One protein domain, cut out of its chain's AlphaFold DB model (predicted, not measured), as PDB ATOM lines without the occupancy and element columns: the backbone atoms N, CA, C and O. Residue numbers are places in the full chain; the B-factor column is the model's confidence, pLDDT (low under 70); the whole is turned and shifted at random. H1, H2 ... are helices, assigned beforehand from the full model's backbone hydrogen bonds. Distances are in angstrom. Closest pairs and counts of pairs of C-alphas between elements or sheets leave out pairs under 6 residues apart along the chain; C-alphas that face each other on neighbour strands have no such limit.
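This is residues 5 to 133 of the 135 residues of an uncharacterized protein of Paenibacillus nuruki (UniProt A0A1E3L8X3). Four longer helices run roughly side by side, with H6 in the middle: H4 and H7 pack on different sides of it, and H3 packs on it too. H1 and H2, one after the other along the chain, cover H3 and H4 on the side away from H7, and little H5 lies near one end of H4. The printed part has 129 residues with seven named helices, H1 to H7 in chain order, and no named strand; the class is all helix. It is compact, with a radius of gyration of the C-alphas of 14.5 A, and spans 44 by 33 by 22 A.

H6, residues 89 to 108, is the longest helix. It touches H4, residues 59 to 76, at a shallow tilt of 13 degrees, opposite ways; the closest C-alphas, of Thr 69 and Ile 99, are 5.9 A apart. With residues 99 to 106 alone H6 touches H3, residues 34 to 48, the same way at a shallow tilt of 17 degrees; the closest C-alphas, of Ile 48 and Tyr 106, are 5.8 A apart. H6 and H7, residues 118 to 131, form a helical hairpin at a shallow tilt of 22 degrees; they touch through residues 90 to 95 and 126 to 130 alone, closest at the C-alphas of Tyr 91 and Leu 126, 5.8 A. H3, H6 and H7 form a bundle, three helices side by side at shallow tilts to each other, though H3 and H7 are close but not clearly touching, with the C-alphas of Val 38 and Trp 123 closest at 7.8 A. H1, residues 5 to 15, touches H3 at a steep tilt of 48 degrees, the C-alphas of Leu 11 and Leu 43 closest at 5.8 A. It also touches residues 61 to 68 of H4, the C-alphas of Leu 15 and Gly 64 closest at 5.0 A. H2, residues 22 to 29, touches residues 68 to 75 of H4, the C-alphas of Arg 27 and Trp 75 closest at 7.4 A. H2 and H3, a helical hairpin, only just touch, with 3 pairs of C-alphas within 8 A, the closest being those of Phe 22 and His 36, 6.4 A. H1 and H2 touch only at the corner, and only just, with 3 such pairs, Glu 14 and Phe 22 closest at 6.2 A. H5, residues 79 to 82, touches no helix; H3 and H4 are apart. Each O i to N i+4 pair is within hydrogen-bond range in H1, H2, H3, H6 and H7, and 13 of 14 in H4; H5 is too short for such a pair.

H1 begins at C-alpha 5, (0.678, 10.724, -59.771), and H7 ends at C-alpha 131, (-21.571, 12.031, -32.556). From first to last C-alpha H6 measures 27.9 A, H4 25.6 A, H3 21.1 A and H7 20.2 A.

The two C-alphas farthest apart, of Thr 54 and Glu 133, are 44.6 A apart. The printed part has no cut and no long link. Its mean pLDDT is 92.9; residues 132 to 133 are under 70.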
ATOM      1  N   GLU A   5      -0.557  10.256 -60.409       93.00
ATOM      2  CA  GLU A   5       0.678  10.724 -59.771       93.00
ATOM      3  C   GLU A   5       0.372  11.590 -58.540       93.00
ATOM      4  O   GLU A   5       0.985  11.412 -57.490       93.00
ATOM      5  N   ASP A   6      -0.634  12.466 -58.624       95.62
ATOM      6  CA  ASP A   6      -1.076  13.301 -57.503       95.62
ATOM      7  C   ASP A   6      -1.643  12.476 -56.346       95.62
ATOM      8  O   ASP A   6      -1.367  12.785 -55.186       95.62
ATOM      9  N   ILE A   7      -2.429  11.438 -56.650       96.31
ATOM     10  CA  ILE A   7      -2.973  10.522 -55.635       96.31
ATOM     11  C   ILE A   7      -1.841   9.755 -54.963       96.31
ATOM     12  O   ILE A   7      -1.777   9.726 -53.738       96.31
ATOM     13  N   THR A   8      -0.930   9.191 -55.758       95.62
ATOM     14  CA  THR A   8       0.217   8.421 -55.257       95.62
ATOM     15  C   THR A   8       1.093   9.286 -54.354       95.62
ATOM     16  O   THR A   8       1.404   8.893 -53.234       95.62
ATOM     17  N   ARG A   9       1.417  10.512 -54.787       96.81
ATOM     18  CA  ARG A   9       2.220  11.460 -54.007       96.81
ATOM     19  C   ARG A   9       1.550  11.860 -52.693       96.81
ATOM     20  O   ARG A   9       2.225  11.927 -51.672       96.81
ATOM     21  N   GLN A  10       0.248  12.155 -52.706       97.62
ATOM     22  CA  GLN A  10      -0.479  12.506 -51.480       97.62
ATOM     23  C   GLN A  10      -0.594  11.318 -50.530       97.62
ATOM     24  O   GLN A  10      -0.436  11.489 -49.329       97.62
ATOM     25  N   LEU A  11      -0.827  10.115 -51.054       97.81
ATOM     26  CA  LEU A  11      -0.872   8.919 -50.226       97.81
ATOM     27  C   LEU A  11       0.491   8.635 -49.586       97.81
ATOM     28  O   LEU A  11       0.547   8.383 -48.390       97.81
ATOM     29  N   LEU A  12       1.589   8.738 -50.340       97.31
ATOM     30  CA  LEU A  12       2.935   8.568 -49.787       97.31
ATOM     31  C   LEU A  12       3.254   9.579 -48.697       97.31
ATOM     32  O   LEU A  12       3.747   9.187 -47.650       97.31
ATOM     33  N   HIS A  13       2.896  10.843 -48.907       98.00
ATOM     34  CA  HIS A  13       3.043  11.876 -47.888       98.00
ATOM     35  C   HIS A  13       2.389  11.471 -46.554       98.00
ATOM     36  O   HIS A  13       2.986  11.628 -45.491       98.00
ATOM     37  N   GLU A  14       1.192  10.882 -46.606       98.06
ATOM     38  CA  GLU A  14       0.511  10.379 -45.411       98.06
ATOM     39  C   GLU A  14       1.207   9.148 -44.813       98.06
ATOM     40  O   GLU A  14       1.438   9.096 -43.604       98.06
ATOM     41  N   LEU A  15       1.555   8.164 -45.650       97.44
ATOM     42  CA  LEU A  15       2.126   6.881 -45.223       97.44
ATOM     43  C   LEU A  15       3.559   7.000 -44.678       97.44
ATOM     44  O   LEU A  15       3.948   6.217 -43.811       97.44
ATOM     45  N   GLU A  16       4.340   7.959 -45.174       95.88
ATOM     46  CA  GLU A  16       5.737   8.191 -44.781       95.88
ATOM     47  C   GLU A  16       5.865   9.082 -43.534       95.88
ATOM     48  O   GLU A  16       6.964   9.253 -43.004       95.88
ATOM     49  N   GLY A  17       4.749   9.596 -43.004       95.81
ATOM     50  CA  GLY A  17       4.763  10.431 -41.804       95.81
ATOM     51  C   GLY A  17       5.363  11.817 -42.051       95.81
ATOM     52  O   GLY A  17       6.004  12.380 -41.162       95.81
ATOM     53  N   GLU A  18       5.180  12.356 -43.258       97.62
ATOM     54  CA  GLU A  18       5.669  13.681 -43.636       97.62
ATOM     55  C   GLU A  18       4.996  14.802 -42.829       97.62
ATOM     56  O   GLU A  18       4.030  14.593 -42.087       97.62
ATOM     57  N   LYS A  19       5.515  16.027 -42.954       97.19
ATOM     58  CA  LYS A  19       4.971  17.189 -42.235       97.19
ATOM     59  C   LYS A  19       3.476  17.379 -42.530       97.19
ATOM     60  O   LYS A  19       3.110  17.463 -43.692       97.19
ATOM     61  N   GLU A  20       2.669  17.566 -41.484       96.31
ATOM     62  CA  GLU A  20       1.200  17.680 -41.546       96.31
ATOM     63  C   GLU A  20       0.470  16.389 -41.943       96.31
ATOM     64  O   GLU A  20      -0.717  16.455 -42.238       96.31
ATOM     65  N   SER A  21       1.135  15.227 -41.961       98.00
ATOM     66  CA  SER A  21       0.466  13.936 -42.165       98.00
ATOM     67  C   SER A  21      -0.299  13.481 -40.925       98.00
ATOM     68  O   SER A  21       0.055  13.808 -39.786       98.00
ATOM     69  N   PHE A  22      -1.310  12.639 -41.141       97.88
ATOM     70  CA  PHE A  22      -2.075  12.039 -40.054       97.88
ATOM     71  C   PHE A  22      -1.171  11.215 -39.126       97.88
ATOM     72  O   PHE A  22      -1.262  11.345 -37.907       97.88
ATOM     73  N   ILE A  23      -0.260  10.401 -39.684       97.38
ATOM     74  CA  ILE A  23       0.681   9.598 -38.884       97.38
ATOM     75  C   ILE A  23       1.527  10.495 -37.980       97.38
ATOM     76  O   ILE A  23       1.753  10.141 -36.820       97.38
ATOM     77  N   LEU A  24       2.012  11.630 -38.492       97.88
ATOM     78  CA  LEU A  24       2.872  12.514 -37.717       97.88
ATOM     79  C   LEU A  24       2.119  13.128 -36.531       97.88
ATOM     80  O   LEU A  24       2.615  13.040 -35.407       97.88
ATOM     81  N   HIS A  25       0.921  13.676 -36.755       97.19
ATOM     82  CA  HIS A  25       0.092  14.239 -35.678       97.19
ATOM     83  C   HIS A  25      -0.339  13.170 -34.669       97.19
ATOM     84  O   HIS A  25      -0.215  13.365 -33.457       97.19
ATOM     85  N   LEU A  26      -0.736  11.987 -35.150       97.19
ATOM     86  CA  LEU A  26      -1.078  10.860 -34.285       97.19
ATOM     87  C   LEU A  26       0.108  10.468 -33.390       97.19
ATOM     88  O   LEU A  26      -0.057  10.203 -32.197       97.19
ATOM     89  N   ARG A  27       1.321  10.449 -33.952       96.25
ATOM     90  CA  ARG A  27       2.541  10.063 -33.238       96.25
ATOM     91  C   ARG A  27       2.991  11.100 -32.214       96.25
ATOM     92  O   ARG A  27       3.390  10.722 -31.113       96.25
ATOM     93  N   VAL A  28       3.021  12.371 -32.607       96.19
ATOM     94  CA  VAL A  28       3.650  13.450 -31.830       96.19
ATOM     95  C   VAL A  28       2.675  14.039 -30.817       96.19
ATOM     96  O   VAL A  28       3.041  14.218 -29.655       96.19
ATOM     97  N   ASP A  29       1.432  14.268 -31.231       95.62
ATOM     98  CA  ASP A  29       0.452  15.026 -30.451       95.62
ATOM     99  C   ASP A  29      -0.620  14.131 -29.810       95.62
ATOM    100  O   ASP A  29      -1.348  14.568 -28.915       95.62
ATOM    101  N   LEU A  30      -0.664  12.848 -30.196       96.38
ATOM    102  CA  LEU A  30      -1.762  11.925 -29.891       96.38
ATOM    103  C   LEU A  30      -3.102  12.452 -30.421       96.38
ATOM    104  O   LEU A  30      -4.139  12.206 -29.812       96.38
ATOM    105  N   ASP A  31      -3.076  13.193 -31.529       95.44
ATOM    106  CA  ASP A  31      -4.268  13.792 -32.118       95.44
ATOM    107  C   ASP A  31      -4.969  12.799 -33.054       95.44
ATOM    108  O   ASP A  31      -4.390  12.332 -34.040       95.44
ATOM    109  N   TRP A  32      -6.216  12.447 -32.730       95.94
ATOM    110  CA  TRP A  32      -7.074  11.638 -33.592       95.94
ATOM    111  C   TRP A  32      -7.977  12.541 -34.441       95.94
ATOM    112  O   TRP A  32      -9.177  12.674 -34.184       95.94
ATOM    113  N   ASP A  33      -7.433  13.133 -35.504       94.94
ATOM    114  CA  ASP A  33      -8.267  13.855 -36.469       94.94
ATOM    115  C   ASP A  33      -9.030  12.859 -37.361       94.94
ATOM    116  O   ASP A  33      -8.532  12.362 -38.376       94.94
ATOM    117  N   HIS A  34     -10.284  12.593 -36.988       91.81
ATOM    118  CA  HIS A  34     -11.206  11.763 -37.766       91.81
ATOM    119  C   HIS A  34     -11.333  12.237 -39.223       91.81
ATOM    120  O   HIS A  34     -11.336  11.427 -40.150       91.81
ATOM    121  N   THR A  35     -11.434  13.549 -39.443       91.81
ATOM    122  CA  THR A  35     -11.633  14.113 -40.784       91.81
ATOM    123  C   THR A  35     -10.398  13.893 -41.648       91.81
ATOM    124  O   THR A  35     -10.522  13.580 -42.837       91.81
ATOM    125  N   HIS A  36      -9.206  14.046 -41.073       96.12
ATOM    126  CA  HIS A  36      -7.952  13.747 -41.759       96.12
ATOM    127  C   HIS A  36      -7.827  12.258 -42.060       96.12
ATOM    128  O   HIS A  36      -7.613  11.899 -43.218       96.12
ATOM    129  N   LEU A  37      -8.087  11.387 -41.087       95.31
ATOM    130  CA  LEU A  37      -8.055   9.938 -41.287       95.31
ATOM    131  C   LEU A  37      -8.988   9.486 -42.426       95.31
ATOM    132  O   LEU A  37      -8.590   8.710 -43.296       95.31
ATOM    133  N   VAL A  38     -10.197  10.050 -42.511       92.12
ATOM    134  CA  VAL A  38     -11.124   9.789 -43.627       92.12
ATOM    135  C   VAL A  38     -10.550  10.243 -44.976       92.12
ATOM    136  O   VAL A  38     -10.750   9.568 -45.991       92.12
ATOM    137  N   LYS A  39      -9.814  11.363 -45.032       94.19
ATOM    138  CA  LYS A  39      -9.121  11.779 -46.267       94.19
ATOM    139  C   LYS A  39      -8.051  10.764 -46.670       94.19
ATOM    140  O   LYS A  39      -7.966  10.459 -47.861       94.19
ATOM    141  N   VAL A  40      -7.306  10.205 -45.711       96.88
ATOM    142  CA  VAL A  40      -6.324   9.138 -45.977       96.88
ATOM    143  C   VAL A  40      -7.015   7.913 -46.577       96.88
ATOM    144  O   VAL A  40      -6.588   7.432 -47.623       96.88
ATOM    145  N   PHE A  41      -8.146   7.468 -46.022       95.75
ATOM    146  CA  PHE A  41      -8.888   6.330 -46.590       95.75
ATOM    147  C   PHE A  41      -9.374   6.601 -48.013       95.75
ATOM    148  O   PHE A  41      -9.266   5.741 -48.885       95.75
ATOM    149  N   LYS A  42      -9.848   7.820 -48.292       93.88
ATOM    150  CA  LYS A  42     -10.236   8.217 -49.652       93.88
ATOM    151  C   LYS A  42      -9.050   8.210 -50.618       93.88
ATOM    152  O   LYS A  42      -9.245   7.899 -51.792       93.88
ATOM    153  N   LEU A  43      -7.843   8.547 -50.160       96.56
ATOM    154  CA  LEU A  43      -6.623   8.409 -50.959       96.56
ATOM    155  C   LEU A  43      -6.283   6.936 -51.205       96.56
ATOM    156  O   LEU A  43      -6.013   6.583 -52.350       96.56
ATOM    157  N   MET A  44      -6.373   6.082 -50.181       96.69
ATOM    158  CA  MET A  44      -6.151   4.635 -50.305       96.69
ATOM    159  C   MET A  44      -7.112   4.009 -51.323       96.69
ATOM    160  O   MET A  44      -6.655   3.381 -52.272       96.69
ATOM    161  N   VAL A  45      -8.424   4.246 -51.199       94.81
ATOM    162  CA  VAL A  45      -9.439   3.735 -52.143       94.81
ATOM    163  C   VAL A  45      -9.145   4.194 -53.571       94.81
ATOM    164  O   VAL A  45      -9.088   3.374 -54.484       94.81
ATOM    165  N   LYS A  46      -8.910   5.498 -53.774       94.81
ATOM    166  CA  LYS A  46      -8.607   6.044 -55.107       94.81
ATOM    167  C   LYS A  46      -7.338   5.451 -55.701       94.81
ATOM    168  O   LYS A  46      -7.286   5.244 -56.908       94.81
ATOM    169  N   TYR A  47      -6.322   5.220 -54.875       96.06
ATOM    170  CA  TYR A  47      -5.077   4.606 -55.309       96.06
ATOM    171  C   TYR A  47      -5.303   3.149 -55.730       96.06
ATOM    172  O   TYR A  47      -4.928   2.783 -56.840       96.06
ATOM    173  N   ILE A  48      -5.988   2.348 -54.902       95.19
ATOM    174  CA  ILE A  48      -6.293   0.937 -55.192       95.19
ATOM    175  C   ILE A  48      -7.111   0.805 -56.484       95.19
ATOM    176  O   ILE A  48      -6.778  -0.006 -57.342       95.19
ATOM    177  N   GLN A  49      -8.123   1.657 -56.682       92.69
ATOM    178  CA  GLN A  49      -8.960   1.673 -57.893       92.69
ATOM    179  C   GLN A  49      -8.191   1.992 -59.190       92.69
ATOM    180  O   GLN A  49      -8.729   1.808 -60.279       92.69
ATOM    181  N   GLN A  50      -6.958   2.496 -59.096       92.69
ATOM    182  CA  GLN A  50      -6.088   2.807 -60.238       92.69
ATOM    183  C   GLN A  50      -5.013   1.744 -60.490       92.69
ATOM    184  O   GLN A  50      -4.132   1.940 -61.345       92.69
ATOM    185  N   LEU A  51      -5.026   0.665 -59.709       93.00
ATOM    186  CA  LEU A  51      -4.144  -0.471 -59.901       93.00
ATOM    187  C   LEU A  51      -4.762  -1.433 -60.907       93.00
ATOM    188  O   LEU A  51      -5.952  -1.726 -60.875       93.00
ATOM    189  N   GLU A  52      -3.913  -1.951 -61.786       88.44
ATOM    190  CA  GLU A  52      -4.274  -3.108 -62.592       88.44
ATOM    191  C   GLU A  52      -4.163  -4.356 -61.703       88.44
ATOM    192  O   GLU A  52      -3.130  -4.511 -61.044       88.44
ATOM    193  N   PRO A  53      -5.149  -5.274 -61.692       80.62
ATOM    194  CA  PRO A  53      -5.160  -6.426 -60.779       80.62
ATOM    195  C   PRO A  53      -3.922  -7.331 -60.851       80.62
ATOM    196  O   PRO A  53      -3.622  -8.064 -59.916       80.62
ATOM    197  N   THR A  54      -3.202  -7.307 -61.973       84.75
ATOM    198  CA  THR A  54      -2.008  -8.129 -62.215       84.75
ATOM    199  C   THR A  54      -0.699  -7.347 -62.110       84.75
ATOM    200  O   THR A  54       0.374  -7.920 -62.326       84.75
ATOM    201  N   ALA A  55      -0.753  -6.046 -61.806       87.69
ATOM    202  CA  ALA A  55       0.445  -5.232 -61.669       87.69
ATOM    203  C   ALA A  55       1.227  -5.606 -60.397       87.69
ATOM    204  O   ALA A  55       0.632  -5.861 -59.349       87.69
ATOM    205  N   PRO A  56       2.571  -5.610 -60.452       91.81
ATOM    206  CA  PRO A  56       3.375  -5.777 -59.253       91.81
ATOM    207  C   PRO A  56       3.146  -4.604 -58.293       91.81
ATOM    208  O   PRO A  56       3.100  -3.445 -58.704       91.81
ATOM    209  N   LEU A  57       3.059  -4.911 -57.000       93.94
ATOM    210  CA  LEU A  57       2.914  -3.901 -55.959       93.94
ATOM    211  C   LEU A  57       4.221  -3.130 -55.757       93.94
ATOM    212  O   LEU A  57       5.299  -3.706 -55.576       93.94
ATOM    213  N   GLU A  58       4.123  -1.804 -55.742       93.19
ATOM    214  CA  GLU A  58       5.252  -0.932 -55.443       93.19
ATOM    215  C   GLU A  58       5.661  -1.086 -53.973       93.19
ATOM    216  O   GLU A  58       4.896  -0.782 -53.061       93.19
ATOM    217  N   ARG A  59       6.892  -1.557 -53.735       95.25
ATOM    218  CA  ARG A  59       7.383  -1.927 -52.394       95.25
ATOM    219  C   ARG A  59       7.172  -0.838 -51.339       95.25
ATOM    220  O   ARG A  59       6.833  -1.158 -50.206       95.25
ATOM    221  N   HIS A  60       7.441   0.415 -51.691       93.62
ATOM    222  CA  HIS A  60       7.374   1.536 -50.757       93.62
ATOM    223  C   HIS A  60       5.923   1.813 -50.333       93.62
ATOM    224  O   HIS A  60       5.647   1.878 -49.138       93.62
ATOM    225  N   ILE A  61       4.982   1.810 -51.283       96.25
ATOM    226  CA  ILE A  61       3.543   1.885 -51.001       96.25
ATOM    227  C   ILE A  61       3.098   0.692 -50.152       96.25
ATOM    228  O   ILE A  61       2.464   0.880 -49.118       96.25
ATOM    229  N   ALA A  62       3.474  -0.529 -50.541       97.25
ATOM    230  CA  ALA A  62       3.099  -1.738 -49.813       97.25
ATOM    231  C   ALA A  62       3.584  -1.723 -48.360       97.25
ATOM    232  O   ALA A  62       2.835  -2.052 -47.439       97.25
ATOM    233  N   SER A  63       4.826  -1.286 -48.145       97.50
ATOM    234  CA  SER A  63       5.371  -1.080 -46.805       97.50
ATOM    235  C   SER A  63       4.581  -0.026 -46.032       97.50
ATOM    236  O   SER A  63       4.352  -0.210 -44.840       97.50
ATOM    237  N   GLY A  64       4.159   1.056 -46.691       98.00
ATOM    238  CA  GLY A  64       3.347   2.112 -46.095       98.00
ATOM    239  C   GLY A  64       1.976   1.616 -45.635       98.00
ATOM    240  O   GLY A  64       1.621   1.830 -44.481       98.00
ATOM    241  N   PHE A  65       1.238   0.884 -46.476       98.19
ATOM    242  CA  PHE A  65      -0.050   0.271 -46.106       98.19
ATOM    243  C   PHE A  65       0.082  -0.672 -44.899       98.19
ATOM    244  O   PHE A  65      -0.689  -0.588 -43.938       98.19
ATOM    245  N   TRP A  66       1.095  -1.546 -44.927       97.44
ATOM    246  CA  TRP A  66       1.375  -2.460 -43.821       97.44
ATOM    247  C   TRP A  66       1.739  -1.702 -42.536       97.44
ATOM    248  O   TRP A  66       1.204  -2.002 -41.468       97.44
ATOM    249  N   PHE A  67       2.616  -0.699 -42.629       97.88
ATOM    250  CA  PHE A  67       3.013   0.118 -41.486       97.88
ATOM    251  C   PHE A  67       1.818   0.872 -40.901       97.88
ATOM    252  O   PHE A  67       1.572   0.762 -39.705       97.88
ATOM    253  N   PHE A  68       1.052   1.575 -41.737       98.06
ATOM    254  CA  PHE A  68      -0.108   2.370 -41.337       98.06
ATOM    255  C   PHE A  68      -1.129   1.532 -40.561       98.06
ATOM    256  O   PHE A  68      -1.559   1.931 -39.481       98.06
ATOM    257  N   THR A  69      -1.453   0.337 -41.063       96.75
ATOM    258  CA  THR A  69      -2.406  -0.582 -40.419       96.75
ATOM    259  C   THR A  69      -2.009  -0.947 -38.997       96.75
ATOM    260  O   THR A  69      -2.824  -0.849 -38.078       96.75
ATOM    261  N   ASN A  70      -0.753  -1.348 -38.804       95.75
ATOM    262  CA  ASN A  70      -0.270  -1.759 -37.489       95.75
ATOM    263  C   ASN A  70      -0.061  -0.545 -36.578       95.75
ATOM    264  O   ASN A  70      -0.545  -0.525 -35.451       95.75
ATOM    265  N   PHE A  71       0.592   0.500 -37.094       97.56
ATOM    266  CA  PHE A  71       0.922   1.699 -36.334       97.56
ATOM    267  C   PHE A  71      -0.322   2.378 -35.765       97.56
ATOM    268  O   PHE A  71      -0.363   2.645 -34.567       97.56
ATOM    269  N   VAL A  72      -1.347   2.630 -36.587       97.56
ATOM    270  CA  VAL A  72      -2.552   3.335 -36.127       97.56
ATOM    271  C   VAL A  72      -3.237   2.559 -35.010       97.56
ATOM    272  O   VAL A  72      -3.583   3.154 -33.990       97.56
ATOM    273  N   LYS A  73      -3.397   1.240 -35.162       96.75
ATOM    274  CA  LYS A  73      -4.019   0.390 -34.141       96.75
ATOM    275  C   LYS A  73      -3.197   0.360 -32.856       96.75
ATOM    276  O   LYS A  73      -3.723   0.682 -31.792       96.75
ATOM    277  N   ASP A  74      -1.917   0.020 -32.958       96.12
ATOM    278  CA  ASP A  74      -1.044  -0.136 -31.796       96.12
ATOM    279  C   ASP A  74      -0.930   1.183 -31.026       96.12
ATOM    280  O   ASP A  74      -1.135   1.218 -29.810       96.12
ATOM    281  N   TRP A  75      -0.699   2.289 -31.738       96.94
ATOM    282  CA  TRP A  75      -0.497   3.603 -31.135       96.94
ATOM    283  C   TRP A  75      -1.765   4.185 -30.509       96.94
ATOM    284  O   TRP A  75      -1.695   4.849 -29.483       96.94
ATOM    285  N   SER A  76      -2.942   3.916 -31.073       97.06
ATOM    286  CA  SER A  76      -4.191   4.456 -30.517       97.06
ATOM    287  C   SER A  76      -4.842   3.576 -29.444       97.06
ATOM    288  O   SER A  76      -5.797   4.011 -28.798       97.06
ATOM    289  N   SER A  77      -4.334   2.359 -29.225       95.69
ATOM    290  CA  SER A  77      -4.914   1.382 -28.288       95.69
ATOM    291  C   SER A  77      -4.508   1.562 -26.821       95.69
ATOM    292  O   SER A  77      -5.165   1.016 -25.939       95.69
ATOM    293  N   HIS A  78      -3.443   2.315 -26.531       94.38
ATOM    294  CA  HIS A  78      -2.923   2.440 -25.170       94.38
ATOM    295  C   HIS A  78      -3.671   3.495 -24.333       94.38
ATOM    296  O   HIS A  78      -4.153   4.507 -24.847       94.38
ATOM    297  N   ASP A  79      -3.676   3.337 -23.008       94.38
ATOM    298  CA  ASP A  79      -4.465   4.177 -22.088       94.38
ATOM    299  C   ASP A  79      -4.157   5.680 -22.190       94.38
ATOM    300  O   ASP A  79      -5.060   6.520 -22.176       94.38
ATOM    301  N   ASN A  80      -2.883   6.051 -22.363       93.94
ATOM    302  CA  ASN A  80      -2.499   7.460 -22.531       93.94
ATOM    303  C   ASN A  80      -3.124   8.108 -23.780       93.94
ATOM    304  O   ASN A  80      -3.324   9.319 -23.801       93.94
ATOM    305  N   PHE A  81      -3.426   7.319 -24.814       96.25
ATOM    306  CA  PHE A  81      -4.085   7.788 -26.026       96.25
ATOM    307  C   PHE A  81      -5.589   7.885 -25.790       96.25
ATOM    308  O   PHE A  81      -6.194   8.936 -25.999       96.25
ATOM    309  N   ARG A  82      -6.180   6.787 -25.304       94.56
ATOM    310  CA  ARG A  82      -7.623   6.650 -25.063       94.56
ATOM    311  C   ARG A  82      -8.161   7.669 -24.060       94.56
ATOM    312  O   ARG A  82      -9.266   8.163 -24.230       94.56
ATOM    313  N   SER A  83      -7.363   8.038 -23.059       92.31
ATOM    314  CA  SER A  83      -7.726   9.082 -22.089       92.31
ATOM    315  C   SER A  83      -7.822  10.489 -22.694       92.31
ATOM    316  O   SER A  83      -8.546  11.323 -22.153       92.31
ATOM    317  N   ARG A  84      -7.121  10.765 -23.803       92.94
ATOM    318  CA  ARG A  84      -7.184  12.048 -24.531       92.94
ATOM    319  C   ARG A  84      -8.222  12.042 -25.649       92.94
ATOM    320  O   ARG A  84      -8.822  13.072 -25.923       92.94
ATOM    321  N   ASN A  85      -8.441  10.879 -26.253       93.00
ATOM    322  CA  ASN A  85      -9.365  10.669 -27.360       93.00
ATOM    323  C   ASN A  85     -10.457   9.688 -26.921       93.00
ATOM    324  O   ASN A  85     -10.465   8.514 -27.311       93.00
ATOM    325  N   ALA A  86     -11.348  10.160 -26.050       90.06
ATOM    326  CA  ALA A  86     -12.376   9.348 -25.406       90.06
ATOM    327  C   ALA A  86     -13.568   9.086 -26.344       90.06
ATOM    328  O   ALA A  86     -14.671   9.574 -26.119       90.06
ATOM    329  N   TYR A  87     -13.327   8.337 -27.419       91.06
ATOM    330  CA  TYR A  87     -14.371   7.858 -28.324       91.06
ATOM    331  C   TYR A  87     -14.805   6.432 -27.963       91.06
ATOM    332  O   TYR A  87     -14.009   5.687 -27.378       91.06
ATOM    333  N   PRO A  88     -16.029   6.016 -28.343       91.38
ATOM    334  CA  PRO A  88     -16.508   4.666 -28.079       91.38
ATOM    335  C   PRO A  88     -15.590   3.593 -28.671       91.38
ATOM    336  O   PRO A  88     -15.079   3.719 -29.784       91.38
ATOM    337  N   GLU A  89     -15.436   2.474 -27.964       92.62
ATOM    338  CA  GLU A  89     -14.597   1.369 -28.441       92.62
ATOM    339  C   GLU A  89     -15.110   0.795 -29.775       92.62
ATOM    340  O   GLU A  89     -14.315   0.481 -30.656       92.62
ATOM    341  N   LEU A  90     -16.433   0.766 -29.984       92.94
ATOM    342  CA  LEU A  90     -17.039   0.362 -31.260       92.94
ATOM    343  C   LEU A  90     -16.636   1.266 -32.433       92.94
ATOM    344  O   LEU A  90     -16.503   0.785 -33.559       92.94
ATOM    345  N   TYR A  91     -16.431   2.563 -32.184       94.38
ATOM    346  CA  TYR A  91     -15.936   3.479 -33.208       94.38
ATOM    347  C   TYR A  91     -14.504   3.110 -33.596       94.38
ATOM    348  O   TYR A  91     -14.216   2.919 -34.776       94.38
ATOM    349  N   TYR A  92     -13.619   2.931 -32.616       95.25
ATOM    350  CA  TYR A  92     -12.235   2.552 -32.896       95.25
ATOM    351  C   TYR A  92     -12.117   1.201 -33.589       95.25
ATOM    352  O   TYR A  92     -11.366   1.085 -34.555       95.25
ATOM    353  N   GLN A  93     -12.877   0.202 -33.139       95.38
ATOM    354  CA  GLN A  93     -12.912  -1.117 -33.767       95.38
ATOM    355  C   GLN A  93     -13.292  -1.021 -35.241       95.38
ATOM    356  O   GLN A  93     -12.581  -1.568 -36.080       95.38
ATOM    357  N   GLY A  94     -14.338  -0.258 -35.565       94.31
ATOM    358  CA  GLY A  94     -14.734  -0.056 -36.953       94.31
ATOM    359  C   GLY A  94     -13.708   0.730 -37.776       94.31
ATOM    360  O   GLY A  94     -13.468   0.394 -38.931       94.31
ATOM    361  N   MET A  95     -13.017   1.714 -37.185       95.12
ATOM    362  CA  MET A  95     -11.912   2.399 -37.871       95.12
ATOM    363  C   MET A  95     -10.749   1.441 -38.166       95.12
ATOM    364  O   MET A  95     -10.202   1.472 -39.267       95.12
ATOM    365  N   TYR A  96     -10.377   0.567 -37.227       96.62
ATOM    366  CA  TYR A  96      -9.322  -0.430 -37.448       96.62
ATOM    367  C   TYR A  96      -9.717  -1.483 -38.478       96.62
ATOM    368  O   TYR A  96      -8.890  -1.867 -39.303       96.62
ATOM    369  N   GLU A  97     -10.967  -1.937 -38.440       95.25
ATOM    370  CA  GLU A  97     -11.511  -2.869 -39.422       95.25
ATOM    371  C   GLU A  97     -11.481  -2.259 -40.823       95.25
ATOM    372  O   GLU A  97     -11.013  -2.902 -41.758       95.25
ATOM    373  N   LEU A  98     -11.857  -0.987 -40.968       94.81
ATOM    374  CA  LEU A  98     -11.801  -0.310 -42.259       94.81
ATOM    375  C   LEU A  98     -10.365  -0.193 -42.793       94.81
ATOM    376  O   LEU A  98     -10.125  -0.459 -43.970       94.81
ATOM    377  N   ILE A  99      -9.393   0.138 -41.936       96.50
ATOM    378  CA  ILE A  99      -7.969   0.163 -42.319       96.50
ATOM    379  C   ILE A  99      -7.504  -1.218 -42.786       96.50
ATOM    380  O   ILE A  99      -6.804  -1.333 -43.799       96.50
ATOM    381  N   PHE A 100      -7.903  -2.260 -42.057       96.75
ATOM    382  CA  PHE A 100      -7.594  -3.639 -42.401       96.75
ATOM    383  C   PHE A 100      -8.197  -4.026 -43.755       96.75
ATOM    384  O   PHE A 100      -7.459  -4.493 -44.613       96.75
ATOM    385  N   LEU A 101      -9.487  -3.763 -43.986       95.69
ATOM    386  CA  LEU A 101     -10.177  -4.083 -45.241       95.69
ATOM    387  C   LEU A 101      -9.556  -3.372 -46.449       95.69
ATOM    388  O   LEU A 101      -9.389  -3.980 -47.502       95.69
ATOM    389  N   LEU A 102      -9.179  -2.098 -46.309       96.12
ATOM    390  CA  LEU A 102      -8.509  -1.359 -47.386       96.12
ATOM    391  C   LEU A 102      -7.111  -1.908 -47.681       96.12
ATOM    392  O   LEU A 102      -6.684  -1.943 -48.835       96.12
ATOM    393  N   THR A 103      -6.391  -2.322 -46.644       97.06
ATOM    394  CA  THR A 103      -5.058  -2.906 -46.796       97.06
ATOM    395  C   THR A 103      -5.127  -4.302 -47.390       97.06
ATOM    396  O   THR A 103      -4.349  -4.610 -48.289       97.06
ATOM    397  N   ASP A 104      -6.083  -5.118 -46.954       96.31
ATOM    398  CA  ASP A 104      -6.358  -6.418 -47.555       96.31
ATOM    399  C   ASP A 104      -6.719  -6.262 -49.034       96.31
ATOM    400  O   ASP A 104      -6.051  -6.867 -49.864       96.31
ATOM    401  N   TRP A 105      -7.639  -5.352 -49.381       95.12
ATOM    402  CA  TRP A 105      -7.986  -5.052 -50.777       95.12
ATOM    403  C   TRP A 105      -6.755  -4.687 -51.615       95.12
ATOM    404  O   TRP A 105      -6.577  -5.191 -52.724       95.12
ATOM    405  N   TYR A 106      -5.869  -3.837 -51.088       96.38
ATOM    406  CA  TYR A 106      -4.634  -3.473 -51.782       96.38
ATOM    407  C   TYR A 106      -3.742  -4.690 -52.091       96.38
ATOM    408  O   TYR A 106      -3.155  -4.757 -53.172       96.38
ATOM    409  N   PHE A 107      -3.633  -5.645 -51.165       95.62
ATOM    410  CA  PHE A 107      -2.769  -6.817 -51.326       95.62
ATOM    411  C   PHE A 107      -3.420  -7.966 -52.100       95.62
ATOM    412  O   PHE A 107      -2.731  -8.639 -52.869       95.62
ATOM    413  N   SER A 108      -4.711  -8.212 -51.885       93.62
ATOM    414  CA  SER A 108      -5.462  -9.309 -52.498       93.62
ATOM    415  C   SER A 108      -5.960  -8.959 -53.900       93.62
ATOM    416  O   SER A 108      -6.138  -9.848 -54.731       93.62
ATOM    417  N   GLY A 109      -6.176  -7.668 -54.174       92.69
ATOM    418  CA  GLY A 109      -6.852  -7.188 -55.378       92.69
ATOM    419  C   GLY A 109      -8.371  -7.387 -55.349       92.69
ATOM    420  O   GLY A 109      -9.051  -7.010 -56.305       92.69
ATOM    421  N   GLU A 110      -8.925  -7.939 -54.267       90.94
ATOM    422  CA  GLU A 110     -10.352  -8.225 -54.124       90.94
ATOM    423  C   GLU A 110     -11.038  -7.107 -53.337       90.94
ATOM    424  O   GLU A 110     -10.723  -6.854 -52.177       90.94
ATOM    425  N   CYS A 111     -11.978  -6.405 -53.978       91.88
ATOM    426  CA  CYS A 111     -12.734  -5.346 -53.317       91.88
ATOM    427  C   CYS A 111     -13.682  -5.953 -52.269       91.88
ATOM    428  O   CYS A 111     -14.573  -6.715 -52.652       91.88
ATOM    429  N   PRO A 112     -13.566  -5.591 -50.976       91.50
ATOM    430  CA  PRO A 112     -14.429  -6.131 -49.925       91.50
ATOM    431  C   PRO A 112     -15.828  -5.493 -49.936       91.50
ATOM    432  O   PRO A 112     -16.743  -5.964 -49.265       91.50
ATOM    433  N   PHE A 113     -16.002  -4.405 -50.687       89.88
ATOM    434  CA  PHE A 113     -17.257  -3.678 -50.814       89.88
ATOM    435  C   PHE A 113     -18.049  -4.205 -52.010       89.88
ATOM    436  O   PHE A 113     -17.573  -4.151 -53.143       89.88
ATOM    437  N   VAL A 114     -19.260  -4.702 -51.745       83.25
ATOM    438  CA  VAL A 114     -20.166  -5.234 -52.779       83.25
ATOM    439  C   VAL A 114     -20.702  -4.113 -53.666       83.25
ATOM    440  O   VAL A 114     -20.734  -4.248 -54.884       83.25
ATOM    441  N   GLU A 115     -21.085  -2.997 -53.045       84.06
ATOM    442  CA  GLU A 115     -21.637  -1.829 -53.725       84.06
ATOM    443  C   GLU A 115     -20.643  -0.659 -53.672       84.06
ATOM    444  O   GLU A 115     -19.962  -0.491 -52.651       84.06
ATOM    445  N   PRO A 116     -20.577   0.198 -54.710       72.25
ATOM    446  CA  PRO A 116     -19.719   1.385 -54.713       72.25
ATOM    447  C   PRO A 116     -19.938   2.297 -53.499       72.25
ATOM    448  O   PRO A 116     -18.998   2.916 -52.997       72.25
ATOM    449  N   GLU A 117     -21.174   2.367 -53.004       81.56
ATOM    450  CA  GLU A 117     -21.556   3.191 -51.862       81.56
ATOM    451  C   GLU A 117     -21.259   2.533 -50.513       81.56
ATOM    452  O   GLU A 117     -21.330   3.222 -49.499       81.56
ATOM    453  N   ALA A 118     -20.924   1.239 -50.448       84.31
ATOM    454  CA  ALA A 118     -20.759   0.537 -49.170       84.31
ATOM    455  C   ALA A 118     -19.593   1.103 -48.342       84.31
ATOM    456  O   ALA A 118     -19.719   1.257 -47.128       84.31
ATOM    457  N   PHE A 119     -18.503   1.524 -48.994       84.56
ATOM    458  CA  PHE A 119     -17.437   2.280 -48.327       84.56
ATOM    459  C   PHE A 119     -17.962   3.606 -47.754       84.56
ATOM    460  O   PHE A 119     -17.635   3.982 -46.626       84.56
ATOM    461  N   GLU A 120     -18.811   4.308 -48.513       84.88
ATOM    462  CA  GLU A 120     -19.396   5.571 -48.071       84.88
ATOM    463  C   GLU A 120     -20.420   5.377 -46.928       84.88
ATOM    464  O   GLU A 120     -20.546   6.198 -46.020       84.88
ATOM    465  N   GLN A 121     -21.148   4.266 -46.914       86.44
ATOM    466  CA  GLN A 121     -22.073   3.918 -45.833       86.44
ATOM    467  C   GLN A 121     -21.329   3.597 -44.534       86.44
ATOM    468  O   GLN A 121     -21.745   4.049 -43.465       86.44
ATOM    469  N   GLU A 122     -20.211   2.879 -44.628       85.31
ATOM    470  CA  GLU A 122     -19.449   2.468 -43.454       85.31
ATOM    471  C   GLU A 122     -18.833   3.664 -42.717       85.31
ATOM    472  O   GLU A 122     -18.969   3.772 -41.498       85.31
ATOM    473  N   TRP A 123     -18.263   4.652 -43.418       82.88
ATOM    474  CA  TRP A 123     -17.774   5.847 -42.714       82.88
ATOM    475  C   TRP A 123     -18.914   6.704 -42.150       82.88
ATOM    476  O   TRP A 123     -18.743   7.305 -41.087       82.88
ATOM    477  N   ASN A 124     -20.072   6.775 -42.822       86.12
ATOM    478  CA  ASN A 124     -21.236   7.494 -42.295       86.12
ATOM    479  C   ASN A 124     -21.679   6.880 -40.963       86.12
ATOM    480  O   ASN A 124     -21.910   7.606 -39.995       86.12
ATOM    481  N   ARG A 125     -21.714   5.544 -40.890       88.62
ATOM    482  CA  ARG A 125     -21.982   4.795 -39.658       88.62
ATOM    483  C   ARG A 125     -20.967   5.134 -38.562       88.62
ATOM    484  O   ARG A 125     -21.364   5.457 -37.446       88.62
ATOM    485  N   LEU A 126     -19.671   5.129 -38.876       87.25
ATOM    486  CA  LEU A 126     -18.610   5.457 -37.911       87.25
ATOM    487  C   LEU A 126     -18.667   6.923 -37.452       87.25
ATOM    488  O   LEU A 126     -18.450   7.220 -36.281       87.25
ATOM    489  N   THR A 127     -19.031   7.842 -38.344       86.81
ATOM    490  CA  THR A 127     -19.226   9.265 -38.016       86.81
ATOM    491  C   THR A 127     -20.418   9.480 -37.089       86.81
ATOM    492  O   THR A 127     -20.399  10.395 -36.268       86.81
ATOM    493  N   LEU A 128     -21.471   8.669 -37.217       86.56
ATOM    494  CA  LEU A 128     -22.610   8.706 -36.300       86.56
ATOM    495  C   LEU A 128     -22.203   8.230 -34.904       86.56
ATOM    496  O   LEU A 128     -22.470   8.941 -33.941       86.56
ATOM    497  N   LEU A 129     -21.450   7.129 -34.805       85.75
ATOM    498  CA  LEU A 129     -20.908   6.651 -33.525       85.75
ATOM    499  C   LEU A 129     -20.023   7.692 -32.825       85.75
ATOM    500  O   LEU A 129     -19.998   7.756 -31.602       85.75
ATOM    501  N   LEU A 130     -19.320   8.533 -33.589       83.19
ATOM    502  CA  LEU A 130     -18.545   9.647 -33.040       83.19
ATOM    503  C   LEU A 130     -19.437  10.737 -32.408       83.19
ATOM    504  O   LEU A 130     -19.018  11.405 -31.466       83.19
ATOM    505  N   LYS A 131     -20.649  10.944 -32.938       75.94
ATOM    506  CA  LYS A 131     -21.571  12.031 -32.556       75.94
ATOM    507  C   LYS A 131     -22.563  11.646 -31.460       75.94
ATOM    508  O   LYS A 131     -23.018  12.532 -30.744       75.94
ATOM    509  N   GLU A 132     -22.916  10.367 -31.347       64.31
ATOM    510  CA  GLU A 132     -23.970   9.882 -30.442       64.31
ATOM    511  C   GLU A 132     -23.659  10.063 -28.941       64.31
ATOM    512  O   GLU A 132     -24.580   9.983 -28.137       64.31
ATOM    513  N   GLU A 133     -22.425  10.410 -28.553       53.94
ATOM    514  CA  GLU A 133     -22.059  10.684 -27.146       53.94
ATOM    515  C   GLU A 133     -21.424  12.066 -26.902       53.94
ATOM    516  O   GLU A 133     -20.939  12.345 -25.809       53.94
TER     517      GLU A 133